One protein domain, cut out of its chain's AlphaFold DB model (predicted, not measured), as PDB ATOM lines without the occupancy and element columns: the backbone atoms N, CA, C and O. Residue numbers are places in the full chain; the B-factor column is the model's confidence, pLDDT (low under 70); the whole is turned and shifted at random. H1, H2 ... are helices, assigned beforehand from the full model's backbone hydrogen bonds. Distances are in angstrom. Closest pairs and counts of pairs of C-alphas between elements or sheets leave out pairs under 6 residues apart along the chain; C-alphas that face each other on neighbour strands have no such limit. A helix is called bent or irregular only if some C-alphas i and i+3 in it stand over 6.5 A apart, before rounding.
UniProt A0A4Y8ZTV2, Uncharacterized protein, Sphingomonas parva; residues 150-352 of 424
ATOM      1  N   ALA A 150      85.225 113.791  92.047       89.25
ATOM      2  CA  ALA A 150      85.845 112.601  92.620       89.25
ATOM      3  C   ALA A 150      85.174 111.307  92.117       89.25
ATOM      4  O   ALA A 150      85.856 110.347  91.764       89.25
ATOM      5  N   ARG A 151      83.839 111.300  91.974       90.38
ATOM      6  CA  ARG A 151      83.095 110.189  91.344       90.38
ATOM      7  C   ARG A 151      83.465 109.991  89.877       90.38
ATOM      8  O   ARG A 151      83.568 108.854  89.422       90.38
ATOM      9  N   PHE A 152      83.644 111.080  89.136       88.50
ATOM     10  CA  PHE A 152      84.082 111.017  87.745       88.50
ATOM     11  C   PHE A 152      85.515 110.476  87.623       88.50
ATOM     12  O   PHE A 152      85.750 109.589  86.807       88.50
ATOM     13  N   GLU A 153      86.450 110.950  88.454       86.12
ATOM     14  CA  GLU A 153      87.840 110.465  88.505       86.12
ATOM     15  C   GLU A 153      87.894 108.967  88.851       86.12
ATOM     16  O   GLU A 153      88.602 108.200  88.194       86.12
ATOM     17  N   TYR A 154      87.085 108.530  89.821       89.19
ATOM     18  CA  TYR A 154      86.938 107.121  90.181       89.19
ATOM     19  C   TYR A 154      86.442 106.279  88.991       89.19
ATOM     20  O   TYR A 154      87.049 105.261  88.656       89.19
ATOM     21  N   LEU A 155      85.369 106.710  88.311       89.06
ATOM     22  CA  LEU A 155      84.815 105.999  87.149       89.06
ATOM     23  C   LEU A 155      85.822 105.911  85.998       89.06
ATOM     24  O   LEU A 155      85.958 104.856  85.382       89.06
ATOM     25  N   LEU A 156      86.524 107.011  85.711       86.31
ATOM     26  CA  LEU A 156      87.527 107.049  84.652       86.31
ATOM     27  C   LEU A 156      88.683 106.093  84.954       86.31
ATOM     28  O   LEU A 156      89.136 105.387  84.058       86.31
ATOM     29  N   THR A 157      89.126 106.040  86.212       87.44
ATOM     30  CA  THR A 157      90.185 105.121  86.646       87.44
ATOM     31  C   THR A 157      89.737 103.672  86.488       87.44
ATOM     32  O   THR A 157      90.435 102.897  85.844       87.44
ATOM     33  N   ALA A 158      88.540 103.321  86.971       89.44
ATOM     34  CA  ALA A 158      87.983 101.977  86.808       89.44
ATOM     35  C   ALA A 158      87.872 101.574  85.328       89.44
ATOM     36  O   ALA A 158      88.220 100.456  84.953       89.44
ATOM     37  N   PHE A 159      87.428 102.498  84.475       89.00
ATOM     38  CA  PHE A 159      87.341 102.276  83.037       89.00
ATOM     39  C   PHE A 159      88.722 102.059  82.396       89.00
ATOM     40  O   PHE A 159      88.900 101.121  81.620       89.00
ATOM     41  N   ALA A 160      89.717 102.877  82.746       84.19
ATOM     42  CA  ALA A 160      91.085 102.726  82.254       84.19
ATOM     43  C   ALA A 160      91.711 101.393  82.700       84.19
ATOM     44  O   ALA A 160      92.313 100.697  81.883       84.19
ATOM     45  N   THR A 161      91.519 100.996  83.962       87.69
ATOM     46  CA  THR A 161      91.961  99.690  84.475       87.69
ATOM     47  C   THR A 161      91.283  98.544  83.737       87.69
ATOM     48  O   THR A 161      91.957  97.596  83.339       87.69
ATOM     49  N   PHE A 162      89.972  98.637  83.503       91.00
ATOM     50  CA  PHE A 162      89.238  97.646  82.721       91.00
ATOM     51  C   PHE A 162      89.837  97.488  81.318       91.00
ATOM     52  O   PHE A 162      90.146  96.366  80.920       91.00
ATOM     53  N   LEU A 163      90.069  98.590  80.596       85.38
ATOM     54  CA  LEU A 163      90.688  98.548  79.267       85.38
ATOM     55  C   LEU A 163      92.093  97.935  79.301       85.38
ATOM     56  O   LEU A 163      92.421  97.124  78.435       85.38
ATOM     57  N   ALA A 164      92.901  98.277  80.306       82.88
ATOM     58  CA  ALA A 164      94.239  97.718  80.473       82.88
ATOM     59  C   ALA A 164      94.200  96.195  80.688       82.88
ATOM     60  O   ALA A 164      94.935  95.465  80.028       82.88
ATOM     61  N   LEU A 165      93.305  95.694  81.544       87.38
ATOM     62  CA  LEU A 165      93.139  94.251  81.760       87.38
ATOM     63  C   LEU A 165      92.570  93.541  80.529       87.38
ATOM     64  O   LEU A 165      92.999  92.433  80.215       87.38
ATOM     65  N   MET A 166      91.650  94.178  79.801       85.62
ATOM     66  CA  MET A 166      91.149  93.651  78.532       85.62
ATOM     67  C   MET A 166      92.281  93.499  77.512       85.62
ATOM     68  O   MET A 166      92.375  92.471  76.844       85.62
ATOM     69  N   PHE A 167      93.157  94.501  77.422       81.50
ATOM     70  CA  PHE A 167      94.327  94.474  76.553       81.50
ATOM     71  C   PHE A 167      95.308  93.365  76.953       81.50
ATOM     72  O   PHE A 167      95.757  92.615  76.090       81.50
ATOM     73  N   VAL A 168      95.587  93.202  78.251       83.50
ATOM     74  CA  VAL A 168      96.426  92.104  78.761       83.50
ATOM     75  C   VAL A 168      95.808  90.743  78.442       83.50
ATOM     76  O   VAL A 168      96.499  89.864  77.938       83.50
ATOM     77  N   GLY A 169      94.504  90.568  78.676       84.44
ATOM     78  CA  GLY A 169      93.794  89.331  78.351       84.44
ATOM     79  C   GLY A 169      93.868  89.002  76.860       84.44
ATOM     80  O   GLY A 169      94.175  87.873  76.487       84.44
ATOM     81  N   TRP A 170      93.678  90.003  76.002       82.56
ATOM     82  CA  TRP A 170      93.843  89.859  74.559       82.56
ATOM     83  C   TRP A 170      95.288  89.505  74.164       82.56
ATOM     84  O   TRP A 170      95.500  88.592  73.367       82.56
ATOM     85  N   LEU A 171      96.293  90.139  74.769       78.56
ATOM     86  CA  LEU A 171      97.701  89.819  74.527       78.56
ATOM     87  C   LEU A 171      98.031  88.373  74.925       78.56
ATOM     88  O   LEU A 171      98.705  87.668  74.180       78.56
ATOM     89  N   LEU A 172      97.499  87.896  76.053       82.00
ATOM     90  CA  LEU A 172      97.657  86.503  76.476       82.00
ATOM     91  C   LEU A 172      97.057  85.533  75.453       82.00
ATOM     92  O   LEU A 172      97.684  84.527  75.131       82.00
ATOM     93  N   THR A 173      95.896  85.852  74.870       79.38
ATOM     94  CA  THR A 173      95.314  85.007  73.811       79.38
ATOM     95  C   THR A 173      96.133  84.976  72.522       79.38
ATOM     96  O   THR A 173      96.038  84.008  71.771       79.38
ATOM     97  N   LEU A 174      96.956  85.997  72.266       76.81
ATOM     98  CA  LEU A 174      97.869  86.004  71.124       76.81
ATOM     99  C   LEU A 174      99.092  85.110  71.350       76.81
ATOM    100  O   LEU A 174      99.596  84.536  70.387       76.81
ATOM    101  N   ILE A 175      99.554  84.999  72.600       79.00
ATOM    102  CA  ILE A 175     100.730  84.203  72.981       79.00
ATOM    103  C   ILE A 175     100.407  82.701  72.993       79.00
ATOM    104  O   ILE A 175     101.286  81.888  72.716       79.00
ATOM    105  N   LEU A 176      99.159  82.316  73.286       79.94
ATOM    106  CA  LEU A 176      98.764  80.906  73.299       79.94
ATOM    107  C   LEU A 176      98.876  80.299  71.883       79.94
ATOM    108  O   LEU A 176      98.244  80.802  70.943       79.94
ATOM    109  N   PRO A 177      99.678  79.232  71.701       69.69
ATOM    110  CA  PRO A 177      99.920  78.653  70.388       69.69
ATOM    111  C   PRO A 177      98.618  78.077  69.824       69.69
ATOM    112  O   PRO A 177      97.847  77.406  70.506       69.69
ATOM    113  N   GLY A 178      98.339  78.412  68.566       69.81
ATOM    114  CA  GLY A 178      97.223  77.836  67.825       69.81
ATOM    115  C   GLY A 178      97.617  76.553  67.105       69.81
ATOM    116  O   GLY A 178      98.799  76.248  66.956       69.81
ATOM    117  N   THR A 179      96.613  75.873  66.560       65.25
ATOM    118  CA  THR A 179      96.761  74.696  65.683       65.25
ATOM    119  C   THR A 179      97.612  74.961  64.433       65.25
ATOM    120  O   THR A 179      98.163  74.031  63.856       65.25
ATOM    121  N   GLU A 180      97.771  76.224  64.025       72.06
ATOM    122  CA  GLU A 180      98.516  76.630  62.823       72.06
ATOM    123  C   GLU A 180     100.055  76.594  62.968       72.06
ATOM    124  O   GLU A 180     100.779  76.983  62.047       72.06
ATOM    125  N   GLY A 181     100.585  76.144  64.111       74.56
ATOM    126  CA  GLY A 181     102.028  76.053  64.345       74.56
ATOM    127  C   GLY A 181     102.750  77.411  64.291       74.56
ATOM    128  O   GLY A 181     102.159  78.471  64.508       74.56
ATOM    129  N   ILE A 182     104.057  77.389  64.002       77.31
ATOM    130  CA  ILE A 182     104.928  78.584  64.003       77.31
ATOM    131  C   ILE A 182     104.481  79.620  62.951       77.31
ATOM    132  O   ILE A 182     104.571  80.823  63.197       77.31
ATOM    133  N   ALA A 183     103.933  79.174  61.815       76.56
ATOM    134  CA  ALA A 183     103.463  80.056  60.744       76.56
ATOM    135  C   ALA A 183     102.269  80.930  61.179       76.56
ATOM    136  O   ALA A 183     102.219  82.123  60.869       76.56
ATOM    137  N   GLY A 184     101.340  80.376  61.968       75.88
ATOM    138  CA  GLY A 184     100.223  81.142  62.529       75.88
ATOM    139  C   GLY A 184     100.665  82.181  63.566       75.88
ATOM    140  O   GLY A 184     100.065  83.254  63.673       75.88
ATOM    141  N   MET A 185     101.747  81.905  64.305       76.56
ATOM    142  CA  MET A 185     102.292  82.829  65.306       76.56
ATOM    143  C   MET A 185     102.790  84.130  64.663       76.56
ATOM    144  O   MET A 185     102.514  85.215  65.174       76.56
ATOM    145  N   GLU A 186     103.449  84.048  63.507       80.06
ATOM    146  CA  GLU A 186     103.949  85.228  62.800       80.06
ATOM    147  C   GLU A 186     102.810  86.144  62.321       80.06
ATOM    148  O   GLU A 186     102.859  87.361  62.517       80.06
ATOM    149  N   SER A 187     101.736  85.570  61.767       79.31
ATOM    150  CA  SER A 187     100.539  86.321  61.358       79.31
ATOM    151  C   SER A 187      99.877  87.037  62.544       79.31
ATOM    152  O   SER A 187      99.496  88.212  62.449       79.31
ATOM    153  N   ARG A 188      99.804  86.369  63.704       73.31
ATOM    154  CA  ARG A 188      99.258  86.937  64.947       73.31
ATOM    155  C   ARG A 188     100.115  88.079  65.481       73.31
ATOM    156  O   ARG A 188      99.562  89.122  65.816       73.31
ATOM    157  N   ILE A 189     101.440  87.923  65.500       79.94
ATOM    158  CA  ILE A 189     102.375  88.974  65.928       79.94
ATOM    159  C   ILE A 189     102.293  90.182  64.992       79.94
ATOM    160  O   ILE A 189     102.206  91.311  65.472       79.94
ATOM    161  N   ARG A 190     102.248  89.979  63.669       81.12
ATOM    162  CA  ARG A 190     102.077  91.081  62.705       81.12
ATOM    163  C   ARG A 190     100.752  91.811  62.917       81.12
ATOM    164  O   ARG A 190     100.733  93.037  62.971       81.12
ATOM    165  N   THR A 191      99.660  91.070  63.100       76.62
ATOM    166  CA  THR A 191      98.335  91.646  63.380       76.62
ATOM    167  C   THR A 191      98.349  92.443  64.685       76.62
ATOM    168  O   THR A 191      97.860  93.570  64.728       76.62
ATOM    169  N   ALA A 192      98.970  91.897  65.732       73.81
ATOM    170  CA  ALA A 192      99.119  92.568  67.015       73.81
ATOM    171  C   ALA A 192      99.967  93.842  66.912       73.81
ATOM    172  O   ALA A 192      99.586  94.876  67.457       73.81
ATOM    173  N   GLY A 193     101.072  93.789  66.162       78.56
ATOM    174  CA  GLY A 193     101.931  94.935  65.879       78.56
ATOM    175  C   GLY A 193     101.185  96.050  65.150       78.56
ATOM    176  O   GLY A 193     101.284  97.203  65.555       78.56
ATOM    177  N   VAL A 194     100.370  95.721  64.141       78.56
ATOM    178  CA  VAL A 194      99.530  96.706  63.433       78.56
ATOM    179  C   VAL A 194      98.511  97.343  64.376       78.56
ATOM    180  O   VAL A 194      98.348  98.560  64.358       78.56
ATOM    181  N   ILE A 195      97.855  96.558  65.234       73.12
ATOM    182  CA  ILE A 195      96.896  97.085  66.217       73.12
ATOM    183  C   ILE A 195      97.595  98.009  67.209       73.12
ATOM    184  O   ILE A 195      97.117  99.114  67.447       73.12
ATOM    185  N   LEU A 196      98.738  97.593  67.759       74.38
ATOM    186  CA  LEU A 196      99.513  98.420  68.678       74.38
ATOM    187  C   LEU A 196      99.957  99.720  67.999       74.38
ATOM    188  O   LEU A 196      99.864 100.782  68.600       74.38
ATOM    189  N   LEU A 197     100.367  99.661  66.732       74.88
ATOM    190  CA  LEU A 197     100.777 100.830  65.960       74.88
ATOM    191  C   LEU A 197      99.595 101.764  65.658       74.88
ATOM    192  O   LEU A 197      99.752 102.978  65.744       74.88
ATOM    193  N   LEU A 198      98.395 101.231  65.402       73.38
ATOM    194  CA  LEU A 198      97.161 102.018  65.280       73.38
ATOM    195  C   LEU A 198      96.746 102.649  66.618       73.38
ATOM    196  O   LEU A 198      96.330 103.806  66.646       73.38
ATOM    197  N   LEU A 199      96.889 101.934  67.736       70.56
ATOM    198  CA  LEU A 199      96.625 102.467  69.076       70.56
ATOM    199  C   LEU A 199      97.631 103.559  69.458       70.56
ATOM    200  O   LEU A 199      97.238 104.622  69.930       70.56
ATOM    201  N   CYS A 200      98.917 103.348  69.185       71.19
ATOM    202  CA  CYS A 200      99.955 104.355  69.379       71.19
ATOM    203  C   CYS A 200      99.759 105.551  68.444       71.19
ATOM    204  O   CYS A 200      99.907 106.684  68.881       71.19
ATOM    205  N   GLY A 201      99.384 105.324  67.182       72.12
ATOM    206  CA  GLY A 201      99.123 106.380  66.204       72.12
ATOM    207  C   GLY A 201      97.900 107.220  66.565       72.12
ATOM    208  O   GLY A 201      97.966 108.445  66.533       72.12
ATOM    209  N   THR A 202      96.803 106.586  66.988       67.25
ATOM    210  CA  THR A 202      95.632 107.299  67.522       67.25
ATOM    211  C   THR A 202      95.965 108.019  68.827       67.25
ATOM    212  O   THR A 202      95.506 109.141  69.019       67.25
ATOM    213  N   GLY A 203      96.811 107.437  69.683       64.75
ATOM    214  CA  GLY A 203      97.305 108.060  70.914       64.75
ATOM    215  C   GLY A 203      98.137 109.301  70.637       64.75
ATOM    216  O   GLY A 203      97.850 110.368  71.169       64.75
ATOM    217  N   ALA A 204      99.109 109.187  69.738       65.38
ATOM    218  CA  ALA A 204      99.941 110.290  69.287       65.38
ATOM    219  C   ALA A 204      99.108 111.375  68.594       65.38
ATOM    220  O   ALA A 204      99.309 112.548  68.878       65.38
ATOM    221  N   ALA A 205      98.127 111.016  67.760       64.75
ATOM    222  CA  ALA A 205      97.212 111.979  67.148       64.75
ATOM    223  C   ALA A 205      96.314 112.669  68.189       64.75
ATOM    224  O   ALA A 205      96.081 113.873  68.106       64.75
ATOM    225  N   ALA A 206      95.837 111.943  69.204       61.22
ATOM    226  CA  ALA A 206      95.072 112.514  70.311       61.22
ATOM    227  C   ALA A 206      95.922 113.466  71.171       61.22
ATOM    228  O   ALA A 206      95.423 114.500  71.606       61.22
ATOM    229  N   ILE A 207      97.206 113.152  71.381       60.97
ATOM    230  CA  ILE A 207      98.163 114.011  72.094       60.97
ATOM    231  C   ILE A 207      98.544 115.230  71.243       60.97
ATOM    232  O   ILE A 207      98.487 116.351  71.732       60.97
ATOM    233  N   ALA A 208      98.848 115.051  69.957       63.78
ATOM    234  CA  ALA A 208      99.179 116.145  69.042       63.78
ATOM    235  C   ALA A 208      97.993 117.107  68.850       63.78
ATOM    236  O   ALA A 208      98.162 118.319  68.802       63.78
ATOM    237  N   THR A 209      96.760 116.589  68.819       58.72
ATOM    238  CA  THR A 209      95.555 117.438  68.815       58.72
ATOM    239  C   THR A 209      95.265 118.084  70.173       58.72
ATOM    240  O   THR A 209      94.509 119.056  70.216       58.72
ATOM    241  N   ALA A 210      95.877 117.613  71.266       51.28
ATOM    242  CA  ALA A 210      95.769 118.227  72.588       51.28
ATOM    243  C   ALA A 210      96.592 119.520  72.724       51.28
ATOM    244  O   ALA A 210      96.273 120.342  73.580       51.28
ATOM    245  N   GLU A 211      97.592 119.748  71.864       58.69
ATOM    246  CA  GLU A 211      98.333 121.021  71.822       58.69
ATOM    247  C   GLU A 211      97.489 122.177  71.263       58.69
ATOM    248  O   GLU A 211      97.805 123.350  71.466       58.69
ATOM    249  N   HIS A 212      96.357 121.876  70.616       58.81
ATOM    250  CA  HIS A 212      95.409 122.895  70.196       58.81
ATOM    251  C   HIS A 212      94.353 123.148  71.291       58.81
ATOM    252  O   HIS A 212      93.595 122.243  71.635       58.81
ATOM    253  N   PRO A 213      94.199 124.394  71.792       55.84
ATOM    254  CA  PRO A 213      93.382 124.740  72.969       55.84
ATOM    255  C   PRO A 213      91.852 124.626  72.776       55.84
ATOM    256  O   PRO A 213      91.067 125.175  73.551       55.84
ATOM    257  N   LYS A 214      91.388 123.925  71.739       61.34
ATOM    258  CA  LYS A 214      89.964 123.716  71.448       61.34
ATOM    259  C   LYS A 214      89.481 122.392  72.065       61.34
ATOM    260  O   LYS A 214      90.276 121.479  72.251       61.34
ATOM    261  N   PRO A 215      88.176 122.236  72.370       53.62
ATOM    262  CA  PRO A 215      87.611 121.096  73.119       53.62
ATOM    263  C   PRO A 215      87.750 119.693  72.474       53.62
ATOM    264  O   PRO A 215      87.125 118.741  72.946       53.62
ATOM    265  N   ALA A 216      88.573 119.535  71.434       55.97
ATOM    266  CA  ALA A 216      88.808 118.300  70.690       55.97
ATOM    267  C   ALA A 216      89.469 117.185  71.522       55.97
ATOM    268  O   ALA A 216      89.238 116.012  71.245       55.97
ATOM    269  N   MET A 217      90.198 117.515  72.594       55.00
ATOM    270  CA  MET A 217      90.894 116.520  73.425       55.00
ATOM    271  C   MET A 217      89.937 115.523  74.107       55.00
ATOM    272  O   MET A 217      90.242 114.339  74.239       55.00
ATOM    273  N   ARG A 218      88.730 115.973  74.488       58.56
ATOM    274  CA  ARG A 218      87.698 115.091  75.065       58.56
ATOM    275  C   ARG A 218      87.143 114.121  74.031       58.56
ATOM    276  O   ARG A 218      86.910 112.964  74.355       58.56
ATOM    277  N   ALA A 219      86.951 114.592  72.801       60.22
ATOM    278  CA  ALA A 219      86.505 113.751  71.700       60.22
ATOM    279  C   ALA A 219      87.592 112.742  71.312       60.22
ATOM    280  O   ALA A 219      87.273 111.576  71.136       60.22
ATOM    281  N   GLY A 220      88.862 113.158  71.273       64.12
ATOM    282  CA  GLY A 220      90.000 112.285  70.985       64.12
ATOM    283  C   GLY A 220      90.161 111.163  72.011       64.12
ATOM    284  O   GLY A 220      90.210 109.999  71.627       64.12
ATOM    285  N   LEU A 221      90.155 111.479  73.312       67.25
ATOM    286  CA  LEU A 221      90.283 110.454  74.354       67.25
ATOM    287  C   LEU A 221      89.079 109.502  74.380       67.25
ATOM    288  O   LEU A 221      89.261 108.300  74.542       67.25
ATOM    289  N   LEU A 222      87.858 110.016  74.187       63.97
ATOM    290  CA  LEU A 222      86.655 109.181  74.103       63.97
ATOM    291  C   LEU A 222      86.639 108.314  72.839       63.97
ATOM    292  O   LEU A 222      86.240 107.157  72.912       63.97
ATOM    293  N   LEU A 223      87.098 108.840  71.702       65.56
ATOM    294  CA  LEU A 223      87.249 108.073  70.465       65.56
ATOM    295  C   LEU A 223      88.290 106.974  70.626       65.56
ATOM    296  O   LEU A 223      88.061 105.870  70.154       65.56
ATOM    297  N   LEU A 224      89.391 107.235  71.326       65.94
ATOM    298  CA  LEU A 224      90.444 106.251  71.564       65.94
ATOM    299  C   LEU A 224      89.990 105.163  72.546       65.94
ATOM    300  O   LEU A 224      90.124 103.971  72.277       65.94
ATOM    301  N   ALA A 225      89.342 105.579  73.634       66.75
ATOM    302  CA  ALA A 225      88.656 104.704  74.576       66.75
ATOM    303  C   ALA A 225      87.571 103.837  73.918       66.75
ATOM    304  O   ALA A 225      87.375 102.701  74.340       66.75
ATOM    305  N   ALA A 226      86.866 104.356  72.909       62.12
ATOM    306  CA  ALA A 226      85.861 103.618  72.147       62.12
ATOM    307  C   ALA A 226      86.485 102.734  71.055       62.12
ATOM    308  O   ALA A 226      86.001 101.633  70.799       62.12
ATOM    309  N   ALA A 227      87.579 103.177  70.433       66.06
ATOM    310  CA  ALA A 227      88.258 102.461  69.361       66.06
ATOM    311  C   ALA A 227      88.934 101.176  69.851       66.06
ATOM    312  O   ALA A 227      88.955 100.202  69.108       66.06
ATOM    313  N   ILE A 228      89.433 101.135  71.091       68.38
ATOM    314  CA  ILE A 228      90.038  99.928  71.684       68.38
ATOM    315  C   ILE A 228      89.041  98.748  71.734       68.38
ATOM    316  O   ILE A 228      89.325  97.710  71.134       68.38
ATOM    317  N   PRO A 229      87.867  98.859  72.389       60.31
ATOM    318  CA  PRO A 229      86.897  97.772  72.436       60.31
ATOM    319  C   PRO A 229      86.249  97.515  71.074       60.31
ATOM    320  O   PRO A 229      86.014  96.359  70.747       60.31
ATOM    321  N   ILE A 230      86.012  98.542  70.245       61.78
ATOM    322  CA  ILE A 230      85.494  98.344  68.881       61.78
ATOM    323  C   ILE A 230      86.506  97.565  68.032       61.78
ATOM    324  O   ILE A 230      86.126  96.615  67.356       61.78
ATOM    325  N   GLY A 231      87.796  97.893  68.109       63.19
ATOM    326  CA  GLY A 231      88.866  97.152  67.445       63.19
ATOM    327  C   GLY A 231      88.957  95.713  67.946       63.19
ATOM    328  O   GLY A 231      88.981  94.785  67.143       63.19
ATOM    329  N   ALA A 232      88.909  95.501  69.263       64.06
ATOM    330  CA  ALA A 232      88.901  94.160  69.842       64.06
ATOM    331  C   ALA A 232      87.684  93.334  69.379       64.06
ATOM    332  O   ALA A 232      87.839  92.182  68.976       64.06
ATOM    333  N   VAL A 233      86.486  93.928  69.366       58.03
ATOM    334  CA  VAL A 233      85.233  93.275  68.947       58.03
ATOM    335  C   VAL A 233      85.193  93.010  67.445       58.03
ATOM    336  O   VAL A 233      84.718  91.953  67.050       58.03
ATOM    337  N   LEU A 234      85.699  93.914  66.604       57.44
ATOM    338  CA  LEU A 234      85.724  93.735  65.147       57.44
ATOM    339  C   LEU A 234      86.778  92.718  64.693       57.44
ATOM    340  O   LEU A 234      86.630  92.116  63.632       57.44
ATOM    341  N   ILE A 235      87.820  92.493  65.495       57.78
ATOM    342  CA  ILE A 235      88.892  91.532  65.194       57.78
ATOM    343  C   ILE A 235      88.586  90.150  65.804       57.78
ATOM    344  O   ILE A 235      88.981  89.119  65.254       57.78
ATOM    345  N   SER A 236      87.783  90.097  66.873       58.06
ATOM    346  CA  SER A 236      87.338  88.864  67.536       58.06
ATOM    347  C   SER A 236      86.549  87.843  66.686       58.06
ATOM    348  O   SER A 236      86.639  86.662  67.030       58.06
ATOM    349  N   PRO A 237      85.799  88.165  65.608       50.00
ATOM    350  CA  PRO A 237      85.031  87.155  64.874       50.00
ATOM    351  C   PRO A 237      85.947  86.129  64.200       50.00
ATOM    352  O   PRO A 237      85.590  84.959  64.098       50.00
ATOM    353  N   ARG A 238      87.178  86.532  63.843       53.38
ATOM    354  CA  ARG A 238      88.208  85.600  63.360       53.38
ATOM    355  C   ARG A 238      88.758  84.686  64.458       53.38
ATOM    356  O   ARG A 238      89.145  83.566  64.154       53.38
ATOM    357  N   MET A 239      88.737  85.107  65.726       52.72
ATOM    358  CA  MET A 239      89.149  84.258  66.856       52.72
ATOM    359  C   MET A 239      88.062  83.278  67.320       52.72
ATOM    360  O   MET A 239      88.377  82.318  68.015       52.72
ATOM    361  N   SER A 240      86.791  83.495  66.967       53.56
ATOM    362  CA  SER A 240      85.695  82.616  67.403       53.56
ATOM    363  C   SER A 240      85.474  81.396  66.503       53.56
ATOM    364  O   SER A 240      84.752  80.494  66.917       53.56
ATOM    365  N   MET A 241      86.044  81.366  65.294       58.72
ATOM    366  CA  MET A 241      85.853  80.253  64.350       58.72
ATOM    367  C   MET A 241      87.137  79.500  63.997       58.72
ATOM    368  O   MET A 241      87.065  78.472  63.331       58.72
ATOM    369  N   ALA A 242      88.307  79.979  64.428       64.56
ATOM    370  CA  ALA A 242      89.532  79.216  64.246       64.56
ATOM    371  C   ALA A 242      89.509  77.998  65.191       64.56
ATOM    372  O   ALA A 242      89.246  78.182  66.385       64.56
ATOM    373  N   PRO A 243      89.773  76.774  64.700       70.25
ATOM    374  CA  PRO A 243      89.877  75.600  65.555       70.25
ATOM    375  C   PRO A 243      91.008  75.819  66.564       70.25
ATOM    376  O   PRO A 243      92.183  75.927  66.200       70.25
ATOM    377  N   VAL A 244      90.636  75.943  67.836       76.06
ATOM    378  CA  VAL A 244      91.579  76.012  68.953       76.06
ATOM    379  C   VAL A 244      92.012  74.588  69.257       76.06
ATOM    380  O   VAL A 244      91.185  73.679  69.264       76.06
ATOM    381  N   ASP A 245      93.308  74.391  69.475       82.69
ATOM    382  CA  ASP A 245      93.824  73.090  69.879       82.69
ATOM    383  C   ASP A 245      93.173  72.721  71.229       82.69
ATOM    384  O   ASP A 245      93.205  73.554  72.149       82.69
ATOM    385  N   PRO A 246      92.559  71.527  71.357       86.00
ATOM    386  CA  PRO A 246      91.886  71.091  72.581       86.00
ATOM    387  C   PRO A 246      92.728  71.272  73.851       86.00
ATOM    388  O   PRO A 246      92.178  71.528  74.921       86.00
ATOM    389  N   LEU A 247      94.061  71.215  73.741       87.06
ATOM    390  CA  LEU A 247      94.970  71.411  74.871       87.06
ATOM    391  C   LEU A 247      94.888  72.825  75.483       87.06
ATOM    392  O   LEU A 247      95.089  72.992  76.685       87.06
ATOM    393  N   TYR A 248      94.573  73.849  74.681       87.06
ATOM    394  CA  TYR A 248      94.540  75.257  75.107       87.06
ATOM    395  C   TYR A 248      93.129  75.810  75.313       87.06
ATOM    396  O   TYR A 248      92.967  76.938  75.791       87.06
ATOM    397  N   GLU A 249      92.099  75.027  74.994       87.31
ATOM    398  CA  GLU A 249      90.706  75.424  75.175       87.31
ATOM    399  C   GLU A 249      90.386  75.864  76.622       87.31
ATOM    400  O   GLU A 249      89.782  76.930  76.798       87.31
ATOM    401  N   PRO A 250      90.847  75.157  77.681       91.38
ATOM    402  CA  PRO A 250      90.595  75.571  79.062       91.38
ATOM    403  C   PRO A 250      91.215  76.932  79.392       91.38
ATOM    404  O   PRO A 250      90.556  77.777  79.994       91.38
ATOM    405  N   ALA A 251      92.454  77.181  78.955       90.19
ATOM    406  CA  ALA A 251      93.143  78.449  79.192       90.19
ATOM    407  C   ALA A 251      92.405  79.623  78.529       90.19
ATOM    408  O   ALA A 251      92.259  80.694  79.123       90.19
ATOM    409  N   LEU A 252      91.874  79.405  77.322       88.50
ATOM    410  CA  LEU A 252      91.087  80.407  76.614       88.50
ATOM    411  C   LEU A 252      89.752  80.693  77.319       88.50
ATOM    412  O   LEU A 252      89.346  81.854  77.413       88.50
ATOM    413  N   HIS A 253      89.081  79.665  77.848       91.56
ATOM    414  CA  HIS A 253      87.885  79.853  78.675       91.56
ATOM    415  C   HIS A 253      88.203  80.670  79.930       91.56
ATOM    416  O   HIS A 253      87.493  81.631  80.211       91.56
ATOM    417  N   VAL A 254      89.301  80.372  80.631       93.31
ATOM    418  CA  VAL A 254      89.732  81.139  81.815       93.31
ATOM    419  C   VAL A 254      89.995  82.605  81.471       93.31
ATOM    420  O   VAL A 254      89.502  83.489  82.170       93.31
ATOM    421  N   ALA A 255      90.694  82.888  80.367       90.94
ATOM    422  CA  ALA A 255      90.946  84.259  79.919       90.94
ATOM    423  C   ALA A 255      89.644  85.014  79.590       90.94
ATOM    424  O   ALA A 255      89.467  86.164  79.997       90.94
ATOM    425  N   ARG A 256      88.698  84.361  78.900       91.25
ATOM    426  CA  ARG A 256      87.371  84.926  78.595       91.25
ATOM    427  C   ARG A 256      86.570  85.207  79.865       91.25
ATOM    428  O   ARG A 256      85.988  86.283  79.988       91.25
ATOM    429  N   GLY A 257      86.579  84.272  80.812       93.62
ATOM    430  CA  GLY A 257      85.959  84.431  82.123       93.62
ATOM    431  C   GLY A 257      86.552  85.601  82.908       93.62
ATOM    432  O   GLY A 257      85.808  86.401  83.468       93.62
ATOM    433  N   ALA A 258      87.877  85.762  82.878       94.38
ATOM    434  CA  ALA A 258      88.574  86.867  83.530       94.38
ATOM    435  C   ALA A 258      88.192  88.233  82.939       94.38
ATOM    436  O   ALA A 258      87.826  89.157  83.667       94.38
ATOM    437  N   ILE A 259      88.205  88.358  81.606       92.62
ATOM    438  CA  ILE A 259      87.795  89.587  80.905       92.62
ATOM    439  C   ILE A 259      86.333  89.926  81.219       92.62
ATOM    440  O   ILE A 259      86.013  91.077  81.530       92.62
ATOM    441  N   ALA A 260      85.446  88.928  81.176       94.25
ATOM    442  CA  ALA A 260      84.049  89.114  81.540       94.25
ATOM    443  C   ALA A 260      83.889  89.535  83.011       94.25
ATOM    444  O   ALA A 260      83.069  90.401  83.304       94.25
ATOM    445  N   GLY A 261      84.714  89.006  83.918       95.75
ATOM    446  CA  GLY A 261      84.770  89.434  85.317       95.75
ATOM    447  C   GLY A 261      85.185  90.892  85.495       95.75
ATOM    448  O   GLY A 261      84.516  91.638  86.210       95.75
ATOM    449  N   ALA A 262      86.210  91.360  84.781       95.62
ATOM    450  CA  ALA A 262      86.571  92.780  84.801       95.62
ATOM    451  C   ALA A 262      85.417  93.673  84.307       95.62
ATOM    452  O   ALA A 262      85.141  94.718  84.900       95.62
ATOM    453  N   LEU A 263      84.706  93.239  83.257       94.69
ATOM    454  CA  LEU A 263      83.524  93.934  82.745       94.69
ATOM    455  C   LEU A 263      82.402  93.980  83.795       94.69
ATOM    456  O   LEU A 263      81.834  95.044  84.041       94.69
ATOM    457  N   GLY A 264      82.117  92.852  84.449       94.94
ATOM    458  CA  GLY A 264      81.146  92.762  85.541       94.94
ATOM    459  C   GLY A 264      81.459  93.730  86.683       94.94
ATOM    460  O   GLY A 264      80.590  94.503  87.092       94.94
ATOM    461  N   ALA A 265      82.712  93.772  87.139       95.88
ATOM    462  CA  ALA A 265      83.139  94.693  88.194       95.88
ATOM    463  C   ALA A 265      83.010  96.167  87.779       95.88
ATOM    464  O   ALA A 265      82.496  96.988  88.543       95.88
ATOM    465  N   PHE A 266      83.382  96.513  86.543       95.00
ATOM    466  CA  PHE A 266      83.198  97.867  86.015       95.00
ATOM    467  C   PHE A 266      81.717  98.298  85.987       95.00
ATOM    468  O   PHE A 266      81.379  99.423  86.379       95.00
ATOM    469  N   PHE A 267      80.807  97.408  85.576       94.06
ATOM    470  CA  PHE A 267      79.365  97.676  85.610       94.06
ATOM    471  C   PHE A 267      78.839  97.834  87.040       94.06
ATOM    472  O   PHE A 267      78.033  98.733  87.301       94.06
ATOM    473  N   SER A 268      79.324  97.010  87.973       93.75
ATOM    474  CA  SER A 268      78.985  97.101  89.398       93.75
ATOM    475  C   SER A 268      79.361  98.473  89.975       93.75
ATOM    476  O   SER A 268      78.519  99.176  90.546       93.75
ATOM    477  N   ILE A 269      80.585  98.937  89.694       92.56
ATOM    478  CA  ILE A 269      81.067 100.286  90.025       92.56
ATOM    479  C   ILE A 269      80.169 101.371  89.417       92.56
ATOM    480  O   ILE A 269      79.737 102.295  90.112       92.56
ATOM    481  N   SER A 270      79.864 101.262  88.125       92.06
ATOM    482  CA  SER A 270      79.085 102.271  87.399       92.06
ATOM    483  C   SER A 270      77.681 102.447  87.990       92.06
ATOM    484  O   SER A 270      77.200 103.573  88.161       92.06
ATOM    485  N   LEU A 271      77.025 101.344  88.371       90.69
ATOM    486  CA  LEU A 271      75.719 101.377  89.032       90.69
ATOM    487  C   LEU A 271      75.793 101.953  90.452       90.69
ATOM    488  O   LEU A 271      74.893 102.701  90.847       90.69
ATOM    489  N   ALA A 272      76.851 101.651  91.206       88.75
ATOM    490  CA  ALA A 272      77.054 102.191  92.550       88.75
ATOM    491  C   ALA A 272      77.255 103.718  92.533       88.75
ATOM    492  O   ALA A 272      76.631 104.445  93.313       88.75
ATOM    493  N   ILE A 273      78.032 104.241  91.577       88.12
ATOM    494  CA  ILE A 273      78.215 105.692  91.400       88.12
ATOM    495  C   ILE A 273      76.883 106.376  91.087       88.12
ATOM    496  O   ILE A 273      76.569 107.415  91.674       88.12
ATOM    497  N   ARG A 274      76.056 105.777  90.216       87.06
ATOM    498  CA  ARG A 274      74.720 106.303  89.888       87.06
ATOM    499  C   ARG A 274      73.821 106.397  91.123       87.06
ATOM    500  O   ARG A 274      73.074 107.364  91.253       87.06
ATOM    501  N   LYS A 275      73.913 105.426  92.039       86.56
ATOM    502  CA  LYS A 275      73.166 105.413  93.308       86.56
ATOM    503  C   LYS A 275      73.740 106.355  94.371       86.56
ATOM    504  O   LYS A 275      73.138 106.483  95.430       86.56
ATOM    505  N   ARG A 276      74.862 107.040  94.095       81.75
ATOM    506  CA  ARG A 276      75.562 107.943  95.027       81.75
ATOM    507  C   ARG A 276      76.021 107.264  96.328       81.75
ATOM    508  O   ARG A 276      76.312 107.970  97.287       81.75
ATOM    509  N   THR A 277      76.109 105.935  96.357       71.88
ATOM    510  CA  THR A 277      76.479 105.162  97.557       71.88
ATOM    511  C   THR A 277      77.982 105.131  97.800       71.88
ATOM    512  O   THR A 277      78.419 104.875  98.914       71.88
ATOM    513  N   ILE A 278      78.786 105.430  96.778       64.25
ATOM    514  CA  ILE A 278      80.221 105.628  96.956       64.25
ATOM    515  C   ILE A 278      80.426 107.035  97.516       64.25
ATOM    516  O   ILE A 278      80.116 108.026  96.835       64.25
ATOM    517  N   LEU A 279      80.926 107.108  98.749       71.00
ATOM    518  CA  LEU A 279      81.598 108.287  99.275       71.00
ATOM    519  C   LEU A 279      83.059 108.195  98.829       71.00
ATOM    520  O   LEU A 279      83.831 107.489  99.474       71.00
ATOM    521  N   PRO A 280      83.440 108.815  97.697       73.25
ATOM    522  CA  PRO A 280      84.847 108.910  97.368       73.25
ATOM    523  C   PRO A 280      85.538 109.731  98.453       73.25
ATOM    524  O   PRO A 280      85.010 110.751  98.908       73.25
ATOM    525  N   ASP A 281      86.720 109.283  98.842       81.69
ATOM    526  CA  ASP A 281      87.605 110.048  99.702       81.69
ATOM    527  C   ASP A 281      87.998 111.353  98.981       81.69
ATOM    528  O   ASP A 281      87.962 111.455  97.750       81.69
ATOM    529  N   LEU A 282      88.371 112.390  99.723       79.19
ATOM    530  CA  LEU A 282      88.916 113.606  99.124       79.19
ATOM    531  C   LEU A 282      90.325 113.357  98.554       79.19
ATOM    532  O   LEU A 282      90.775 114.079  97.660       79.19
ATOM    533  N   LEU A 283      91.012 112.320  99.049       84.81
ATOM    534  CA  LEU A 283      92.322 111.896  98.571       84.81
ATOM    535  C   LEU A 283      92.206 111.112  97.259       84.81
ATOM    536  O   LEU A 283      91.799 109.952  97.212       84.81
ATOM    537  N   ARG A 284      92.643 111.751  96.170       83.62
ATOM    538  CA  ARG A 284      92.634 111.181  94.812       83.62
ATOM    539  C   ARG A 284      93.309 109.815  94.716       83.62
ATOM    540  O   ARG A 284      92.789 108.924  94.055       83.62
ATOM    541  N   THR A 285      94.456 109.654  95.370       85.81
ATOM    542  CA  THR A 285      95.242 108.412  95.345       85.81
ATOM    543  C   THR A 285      94.469 107.240  95.942       85.81
ATOM    544  O   THR A 285      94.461 106.166  95.350       85.81
ATOM    545  N   SER A 286      93.760 107.474  97.048       89.88
ATOM    546  CA  SER A 286      92.897 106.486  97.705       89.88
ATOM    547  C   SER A 286      91.789 106.011  96.760       89.88
ATOM    548  O   SER A 286      91.658 104.816  96.497       89.88
ATOM    549  N   ASN A 287      91.080 106.952  96.125       88.25
ATOM    550  CA  ASN A 287      90.027 106.631  95.154       88.25
ATOM    551  C   ASN A 287      90.548 105.848  93.944       88.25
ATOM    552  O   ASN A 287      89.874 104.943  93.458       88.25
ATOM    553  N   MET A 288      91.729 106.212  93.437       88.62
ATOM    554  CA  MET A 288      92.333 105.513  92.306       88.62
ATOM    555  C   MET A 288      92.709 104.078  92.676       88.62
ATOM    556  O   MET A 288      92.393 103.161  91.922       88.62
ATOM    557  N   MET A 289      93.348 103.876  93.832       89.94
ATOM    558  CA  MET A 289      93.723 102.544  94.309       89.94
ATOM    559  C   MET A 289      92.498 101.656  94.542       89.94
ATOM    560  O   MET A 289      92.504 100.513  94.093       89.94
ATOM    561  N   ASP A 290      91.437 102.184  95.161       92.31
ATOM    562  CA  ASP A 290      90.180 101.451  95.367       92.31
ATOM    563  C   ASP A 290      89.542 101.044  94.026       92.31
ATOM    564  O   ASP A 290      89.181  99.884  93.826       92.31
ATOM    565  N   ALA A 291      89.483 101.961  93.052       91.50
ATOM    566  CA  ALA A 291      88.952 101.669  91.720       91.50
ATOM    567  C   ALA A 291      89.743 100.571  90.989       91.50
ATOM    568  O   ALA A 291      89.137  99.654  90.428       91.50
ATOM    569  N   VAL A 292      91.077 100.655  91.007       92.31
ATOM    570  CA  VAL A 292      91.963  99.660  90.383       92.31
ATOM    571  C   VAL A 292      91.761  98.296  91.035       92.31
ATOM    572  O   VAL A 292      91.491  97.317  90.340       92.31
ATOM    573  N   LEU A 293      91.841  98.246  92.368       93.94
ATOM    574  CA  LEU A 293      91.748  97.012  93.139       93.94
ATOM    575  C   LEU A 293      90.437  96.274  92.855       93.94
ATOM    576  O   LEU A 293      90.465  95.075  92.589       93.94
ATOM    577  N   ARG A 294      89.303  96.983  92.830       93.69
ATOM    578  CA  ARG A 294      87.993  96.371  92.556       93.69
ATOM    579  C   ARG A 294      87.906  95.727  91.178       93.69
ATOM    580  O   ARG A 294      87.432  94.600  91.045       93.69
ATOM    581  N   VAL A 295      88.378  96.417  90.139       95.38
ATOM    582  CA  VAL A 295      88.357  95.868  88.773       95.38
ATOM    583  C   VAL A 295      89.287  94.652  88.668       95.38
ATOM    584  O   VAL A 295      88.921  93.654  88.045       95.38
ATOM    585  N   THR A 296      90.446  94.688  89.331       95.19
ATOM    586  CA  THR A 296      91.373  93.551  89.409       95.19
ATOM    587  C   THR A 296      90.777  92.355  90.158       95.19
ATOM    588  O   THR A 296      90.900  91.229  89.680       95.19
ATOM    589  N   ILE A 297      90.084  92.566  91.283       95.75
ATOM    590  CA  ILE A 297      89.385  91.490  92.005       95.75
ATOM    591  C   ILE A 297      88.322  90.858  91.107       95.75
ATOM    592  O   ILE A 297      88.266  89.635  91.008       95.75
ATOM    593  N   GLY A 298      87.532  91.665  90.392       96.50
ATOM    594  CA  GLY A 298      86.542  91.155  89.443       96.50
ATOM    595  C   GLY A 298      87.150  90.303  88.328       96.50
ATOM    596  O   GLY A 298      86.615  89.247  87.994       96.50
ATOM    597  N   PHE A 299      88.297  90.726  87.791       96.19
ATOM    598  CA  PHE A 299      89.056  89.960  86.802       96.19
ATOM    599  C   PHE A 299      89.493  88.593  87.346       96.19
ATOM    600  O   PHE A 299      89.262  87.563  86.711       96.19
ATOM    601  N   ILE A 300      90.076  88.566  88.547       96.06
ATOM    602  CA  ILE A 300      90.527  87.328  89.198       96.06
ATOM    603  C   ILE A 300      89.331  86.425  89.530       96.06
ATOM    604  O   ILE A 300      89.374  85.228  89.253       96.06
ATOM    605  N   ALA A 301      88.243  86.985  90.064       96.38
ATOM    606  CA  ALA A 301      87.029  86.244  90.400       96.38
ATOM    607  C   ALA A 301      86.420  85.558  89.167       96.38
ATOM    608  O   ALA A 301      86.046  84.387  89.236       96.38
ATOM    609  N   GLY A 302      86.382  86.250  88.022       96.00
ATOM    610  CA  GLY A 302      85.927  85.671  86.757       96.00
ATOM    611  C   GLY A 302      86.800  84.508  86.276       96.00
ATOM    612  O   GLY A 302      86.272  83.490  85.816       96.00
ATOM    613  N   ALA A 303      88.123  84.616  86.432       95.62
ATOM    614  CA  ALA A 303      89.063  83.542  86.113       95.62
ATOM    615  C   ALA A 303      88.845  82.316  87.017       95.62
ATOM    616  O   ALA A 303      88.631  81.208  86.525       95.62
ATOM    617  N   VAL A 304      88.841  82.527  88.337       96.62
ATOM    618  CA  VAL A 304      88.700  81.467  89.348       96.62
ATOM    619  C   VAL A 304      87.363  80.748  89.209       96.62
ATOM    620  O   VAL A 304      87.337  79.520  89.182       96.62
ATOM    621  N   LEU A 305      86.254  81.480  89.058       95.62
ATOM    622  CA  LEU A 305      84.938  80.855  88.918       95.62
ATOM    623  C   LEU A 305      84.856  79.995  87.649       95.62
ATOM    624  O   LEU A 305      84.272  78.915  87.671       95.62
ATOM    625  N   THR A 306      85.499  80.430  86.564       94.38
ATOM    626  CA  THR A 306      85.582  79.635  85.334       94.38
ATOM    627  C   THR A 306      86.364  78.340  85.549       94.38
ATOM    628  O   THR A 306      85.909  77.284  85.109       94.38
ATOM    629  N   VAL A 307      87.494  78.389  86.266       95.81
ATOM    630  CA  VAL A 307      88.272  77.188  86.626       95.81
ATOM    631  C   VAL A 307      87.445  76.233  87.486       95.81
ATOM    632  O   VAL A 307      87.416  75.037  87.206       95.81
ATOM    633  N   LEU A 308      86.735  76.735  88.500       95.56
ATOM    634  CA  LEU A 308      85.926  75.907  89.407       95.56
ATOM    635  C   LEU A 308      84.784  75.182  88.689       95.56
ATOM    636  O   LEU A 308      84.487  74.031  88.996       95.56
ATOM    637  N   VAL A 309      84.155  75.837  87.713       93.25
ATOM    638  CA  VAL A 309      83.067  75.219  86.945       93.25
ATOM    639  C   VAL A 309      83.600  74.240  85.902       93.25
ATOM    640  O   VAL A 309      83.023  73.170  85.727       93.25
ATOM    641  N   LYS A 310      84.723  74.553  85.243       91.88
ATOM    642  CA  LYS A 310      85.357  73.644  84.272       91.88
ATOM    643  C   LYS A 310      86.038  72.435  84.916       91.88
ATOM    644  O   LYS A 310      86.152  71.410  84.262       91.88
ATOM    645  N   SER A 311      86.456  72.536  86.176       93.94
ATOM    646  CA  SER A 311      86.975  71.405  86.964       93.94
ATOM    647  C   SER A 311      85.876  70.567  87.624       93.94
ATOM    648  O   SER A 311      86.189  69.673  88.403       93.94
ATOM    649  N   GLU A 312      84.601  70.867  87.352       92.81
ATOM    650  CA  GLU A 312      83.430  70.206  87.947       92.81
ATOM    651  C   GLU A 312      83.358  70.275  89.485       92.81
ATOM    652  O   GLU A 312      82.512  69.622  90.093       92.81
ATOM    653  N   MET A 313      84.173  71.123  90.129       93.44
ATOM    654  CA  MET A 313      84.110  71.356  91.578       93.44
ATOM    655  C   MET A 313      82.783  71.997  91.994       93.44
ATOM    656  O   MET A 313      82.317  71.794  93.114       93.44
ATOM    657  N   ILE A 314      82.174  72.778  91.096       91.06
ATOM    658  CA  ILE A 314      80.867  73.400  91.306       91.06
ATOM    659  C   ILE A 314      79.958  73.085  90.119       91.06
ATOM    660  O   ILE A 314      80.245  73.448  88.978       91.06
ATOM    661  N   GLN A 315      78.818  72.453  90.397       87.00
ATOM    662  CA  GLN A 315      77.812  72.134  89.390       87.00
ATOM    663  C   GLN A 315      76.723  73.211  89.366       87.00
ATOM    664  O   GLN A 315      75.849  73.248  90.227       87.00
ATOM    665  N   PHE A 316      76.751  74.077  88.351       82.94
ATOM    666  CA  PHE A 316      75.627  74.963  88.047       82.94
ATOM    667  C   PHE A 316      74.754  74.350  86.949       82.94
ATOM    668  O   PHE A 316      75.247  73.970  85.884       82.94
ATOM    669  N   SER A 317      73.447  74.298  87.194       78.81
ATOM    670  CA  SER A 317      72.442  73.875  86.216       78.81
ATOM    671  C   SER A 317      71.622  75.094  85.800       78.81
ATOM    672  O   SER A 317      70.679  75.476  86.489       78.81
ATOM    673  N   PHE A 318      72.000  75.738  84.693       76.38
ATOM    674  CA  PHE A 318      71.235  76.846  84.114       76.38
ATOM    675  C   PHE A 318      70.345  76.346  82.973       76.38
ATOM    676  O   PHE A 318      70.829  76.001  81.896       76.38
ATOM    677  N   GLY A 319      69.033  76.358  83.210       75.81
ATOM    678  CA  GLY A 319      68.015  76.067  82.201       75.81
ATOM    679  C   GLY A 319      67.852  74.578  81.840       75.81
ATOM    680  O   GLY A 319      68.676  73.738  82.202       75.81
ATOM    681  N   PRO A 320      66.770  74.238  81.117       72.19
ATOM    682  CA  PRO A 320      66.341  72.856  80.886       72.19
ATOM    683  C   PRO A 320      67.194  72.044  79.892       72.19
ATOM    684  O   PRO A 320      66.931  70.858  79.736       72.19
ATOM    685  N   GLN A 321      68.205  72.629  79.228       62.62
ATOM    686  CA  GLN A 321      69.065  71.904  78.267       62.62
ATOM    687  C   GLN A 321      70.585  72.028  78.489       62.62
ATOM    688  O   GLN A 321      71.358  71.654  77.615       62.62
ATOM    689  N   GLY A 322      71.040  72.487  79.660       59.34
ATOM    690  CA  GLY A 322      72.380  72.156  80.172       59.34
ATOM    691  C   GLY A 322      73.587  72.395  79.251       59.34
ATOM    692  O   GLY A 322      74.555  71.643  79.343       59.34
ATOM    693  N   THR A 323      73.584  73.415  78.387       63.00
ATOM    694  CA  THR A 323      74.737  73.748  77.533       63.00
ATOM    695  C   THR A 323      75.869  74.377  78.355       63.00
ATOM    696  O   THR A 323      76.132  75.577  78.302       63.00
ATOM    697  N   LYS A 324      76.570  73.539  79.130       65.81
ATOM    698  CA  LYS A 324      77.715  73.894  79.991       65.81
ATOM    699  C   LYS A 324      78.980  74.282  79.210       65.81
ATOM    700  O   LYS A 324      79.968  74.727  79.794       65.81
ATOM    701  N   GLU A 325      78.961  74.137  77.889       73.56
ATOM    702  CA  GLU A 325      80.154  74.258  77.042       73.56
ATOM    703  C   GLU A 325      80.166  75.503  76.148       73.56
ATOM    704  O   GLU A 325      81.140  75.765  75.448       73.56
ATOM    705  N   GLY A 326      79.130  76.341  76.217       85.81
ATOM    706  CA  GLY A 326      79.072  77.561  75.417       85.81
ATOM    707  C   GLY A 326      80.035  78.650  75.901       85.81
ATOM    708  O   GLY A 326      80.105  78.961  77.089       85.81
ATOM    709  N   VAL A 327      80.685  79.344  74.963       87.00
ATOM    710  CA  VAL A 327      81.435  80.587  75.244       87.00
ATOM    711  C   VAL A 327      80.560  81.606  75.985       87.00
ATOM    712  O   VAL A 327      81.015  82.253  76.926       87.00
ATOM    713  N   LEU A 328      79.281  81.703  75.609       87.75
ATOM    714  CA  LEU A 328      78.298  82.564  76.273       87.75
ATOM    715  C   LEU A 328      78.114  82.220  77.755       87.75
ATOM    716  O   LEU A 328      77.948  83.127  78.569       87.75
ATOM    717  N   PHE A 329      78.173  80.936  78.114       90.50
ATOM    718  CA  PHE A 329      78.061  80.498  79.501       90.50
ATOM    719  C   PHE A 329      79.269  80.967  80.320       90.50
ATOM    720  O   PHE A 329      79.089  81.590  81.362       90.50
ATOM    721  N   VAL A 330      80.490  80.777  79.806       91.75
ATOM    722  CA  VAL A 330      81.730  81.250  80.451       91.75
ATOM    723  C   VAL A 330      81.744  82.774  80.608       91.75
ATOM    724  O   VAL A 330      82.088  83.280  81.675       91.75
ATOM    725  N   LEU A 331      81.318  83.515  79.580       92.62
ATOM    726  CA  LEU A 331      81.208  84.976  79.651       92.62
ATOM    727  C   LEU A 331      80.169  85.417  80.688       92.62
ATOM    728  O   LEU A 331      80.431  86.329  81.468       92.62
ATOM    729  N   THR A 332      79.009  84.764  80.733       92.00
ATOM    730  CA  THR A 332      77.958  85.085  81.711       92.00
ATOM    731  C   THR A 332      78.432  84.798  83.132       92.00
ATOM    732  O   THR A 332      78.271  85.634  84.017       92.00
ATOM    733  N   LEU A 333      79.069  83.645  83.345       93.94
ATOM    734  CA  LEU A 333      79.615  83.231  84.631       93.94
ATOM    735  C   LEU A 333      80.692  84.207  85.122       93.94
ATOM    736  O   LEU A 333      80.609  84.697  86.246       93.94
ATOM    737  N   GLY A 334      81.659  84.538  84.261       95.25
ATOM    738  CA  GLY A 334      82.700  85.515  84.565       95.25
ATOM    739  C   GLY A 334      82.112  86.884  84.899       95.25
ATOM    740  O   GLY A 334      82.449  87.462  85.930       95.25
ATOM    741  N   PHE A 335      81.164  87.367  84.090       95.50
ATOM    742  CA  PHE A 335      80.471  88.632  84.333       95.50
ATOM    743  C   PHE A 335      79.771  88.661  85.692       95.50
ATOM    744  O   PHE A 335      79.960  89.610  86.450       95.50
ATOM    745  N   VAL A 336      78.999  87.623  86.028       95.19
ATOM    746  CA  VAL A 336      78.312  87.528  87.323       95.19
ATOM    747  C   VAL A 336      79.320  87.496  88.473       95.19
ATOM    748  O   VAL A 336      79.108  88.202  89.459       95.19
ATOM    749  N   ALA A 337      80.432  86.764  88.336       95.56
ATOM    750  CA  ALA A 337      81.492  86.712  89.346       95.56
ATOM    751  C   ALA A 337      82.052  88.104  89.657       95.56
ATOM    752  O   ALA A 337      82.116  88.515  90.813       95.56
ATOM    753  N   GLY A 338      82.421  88.851  88.615       95.88
ATOM    754  CA  GLY A 338      82.960  90.194  88.783       95.88
ATOM    755  C   GLY A 338      81.919  91.210  89.249       95.88
ATOM    756  O   GLY A 338      82.222  92.088  90.050       95.88
ATOM    757  N   PHE A 339      80.670  91.077  88.797       95.12
ATOM    758  CA  PHE A 339      79.567  91.933  89.234       95.12
ATOM    759  C   PHE A 339      79.251  91.748  90.729       95.12
ATOM    760  O   PHE A 339      78.892  92.714  91.411       95.12
ATOM    761  N   ALA A 340      79.425  90.524  91.240       94.75
ATOM    762  CA  ALA A 340      79.145  90.147  92.620       94.75
ATOM    763  C   ALA A 340      80.126  90.723  93.658       94.75
ATOM    764  O   ALA A 340      79.741  90.811  94.823       94.75
ATOM    765  N   GLU A 341      81.328  91.155  93.249       89.94
ATOM    766  CA  GLU A 341      82.384  91.686  94.136       89.94
ATOM    767  C   GLU A 341      81.846  92.711  95.144       89.94
ATOM    768  O   GLU A 341      82.100  92.596  96.339       89.94
ATOM    769  N   ARG A 342      81.011  93.645  94.679       82.12
ATOM    770  CA  ARG A 342      80.383  94.660  95.532       82.12
ATOM    771  C   ARG A 342      78.964  94.316  95.974       82.12
ATOM    772  O   ARG A 342      78.525  94.752  97.035       82.12
ATOM    773  N   LEU A 343      78.228  93.545  95.172       78.62
ATOM    774  CA  LEU A 343      76.847  93.197  95.508       78.62
ATOM    775  C   LEU A 343      76.756  92.415  96.812       78.62
ATOM    776  O   LEU A 343      75.828  92.645  97.578       78.62
ATOM    777  N   VAL A 344      77.682  91.481  97.043       79.62
ATOM    778  CA  VAL A 344      77.636  90.629  98.233       79.62
ATOM    779  C   VAL A 344      77.838  91.468  99.501       79.62
ATOM    780  O   VAL A 344      76.939  91.438 100.343       79.62
ATOM    781  N   PRO A 345      78.902  92.288  99.630       80.25
ATOM    782  CA  PRO A 345      79.025  93.227 100.745       80.25
ATOM    783  C   PRO A 345      77.826  94.176 100.884       80.25
ATOM    784  O   PRO A 345      77.257  94.259 101.968       80.25
ATOM    785  N   ASP A 346      77.368  94.816  99.798       82.69
ATOM    786  CA  ASP A 346      76.249  95.775  99.842       82.69
ATOM    787  C   ASP A 346      74.933  95.118 100.320       82.69
ATOM    788  O   ASP A 346      74.090  95.766 100.950       82.69
ATOM    789  N   LEU A 347      74.705  93.840  99.991       77.19
ATOM    790  CA  LEU A 347      73.538  93.082 100.450       77.19
ATOM    791  C   LEU A 347      73.682  92.646 101.908       77.19
ATOM    792  O   LEU A 347      72.701  92.727 102.647       77.19
ATOM    793  N   LEU A 348      74.877  92.227 102.327       81.88
ATOM    794  CA  LEU A 348      75.162  91.865 103.717       81.88
ATOM    795  C   LEU A 348      75.046  93.079 104.642       81.88
ATOM    796  O   LEU A 348      74.409  92.984 105.686       81.88
ATOM    797  N   GLU A 349      75.566  94.239 104.241       86.19
ATOM    798  CA  GLU A 349      75.399  95.491 104.984       86.19
ATOM    799  C   GLU A 349      73.923  95.868 105.118       86.19
ATOM    800  O   GLU A 349      73.468  96.204 106.209       86.19
ATOM    801  N   LYS A 350      73.134  95.755 104.043       83.62
ATOM    802  CA  LYS A 350      71.688  96.029 104.097       83.62
ATOM    803  C   LYS A 350      70.907  95.025 104.937       83.62
ATOM    804  O   LYS A 350      69.927  95.417 105.565       83.62
ATOM    805  N   ALA A 351      71.303  93.755 104.925       85.44
ATOM    806  CA  ALA A 351      70.694  92.727 105.760       85.44
ATOM    807  C   ALA A 351      71.013  92.966 107.245       85.44
ATOM    808  O   ALA A 351      70.120  92.882 108.084       85.44
ATOM    809  N   ASN A 352      72.255  93.349 107.553       87.00
ATOM    810  CA  ASN A 352      72.714  93.630 108.914       87.00
ATOM    811  C   ASN A 352      72.209  94.973 109.457       87.00
ATOM    812  O   ASN A 352      71.989  95.101 110.658       87.00
TER     813      ASN A 352
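AT A GLANCE: This is residues 150 to 352 of the 424 residues of an uncharacterized protein of Sphingomonas parva (UniProt A0A4Y8ZTV2). The model is a flat bundle of helices running up and down, in which H1, H4, H5 and H6a pack together as the core. The hairpin of H2 and H3 stands at one side, joined loosely to H1, and at the other side residues 347 to 352 of H6 stick out. The printed part has 203 residues with six named helices, H1 to H6 in order, and no named strand: the class is all helix. It is compact, with a radius of gyration of the C-alphas of 19.1 A and spans of 53 by 52 by 27 A.

HOW THE PARTS SIT: H1, residues 150 to 175, and H2, residues 181 to 210, form a hairpin that touches with residues 174 to 175 and 185 to 192 alone; the closest C-alphas, Leu 174 and Arg 188, are 6.4 A apart. H3, residues 216 to 241, forms a hairpin with H2 at a shallow tilt of 13 degrees, closest at C-alphas Ala 206 and Gly 220, 5.1 A, and touching with residues 199 to 210 of H2 and 216 to 228 of H3 alone. H1 and H3 are close but not clearly touching, at 7.7 A between C-alphas Leu 163 and Ile 228. H4, residues 249 to 274, is apart from H2 and H3; it touches H1 at C-alphas Met 166 and Ile 259, 5.8 A, opposite ways at a shallow tilt of 8 degrees. H5, residues 284 to 310, forms a hairpin with H4 at a steep tilt of 40 degrees, with C-alphas Gly 261 and Gly 302 closest at 4.2 A. H5 also touches H1, C-alphas Ala 158 and Ala 291 being closest at 5.0 A. H6, residues 327 to 352, was assigned as one helix by its hydrogen bonds but is bent, with C-alphas 339 and 342 6.9 A apart; its arms H6a, residues 327 to 339, and H6b, residues 342 to 352, stand at a steep tilt of 48 degrees. C-alpha Gly 338 of H6a is 4.0 A from that of Gly 261 in H4 and 3.8 A from that of Gly 298 in H5, the closest pairs. H6b touches H4 at residues 265 to 269 alone, closest at C-alphas Ser 268 and Arg 342, 6.7 A. Every O i to N i+4 pair is within hydrogen-bond range in H1, H4, H5, H6a and H6b, against 25 of 26 in H2 and 17 of 22 in H3.

IN THESE COORDINATES: H1 begins at C-alpha 150 (85.845, 112.601, 92.620) and is 37.6 A long; H2 is 43.4 A, H3 38.7 A, H4 37.8 A and H5 39.7 A. H3 has a kink of 27 degrees near residue 226 and is only just irregular, with C-alphas 234 and 237 6.6 A apart. H6b ends at C-alpha 352 (72.714, 93.630, 108.914).

THE WHOLE: The farthest C-alphas, Pro 213 and Pro 320, are 59.0 A apart. The printed part has no cut, and H5 to H6 is a long link of 16 residues. The mean pLDDT of the printed part is 80.3; it is under 70 at residues 177 to 179, 202 to 242, 278 and 321 to 324.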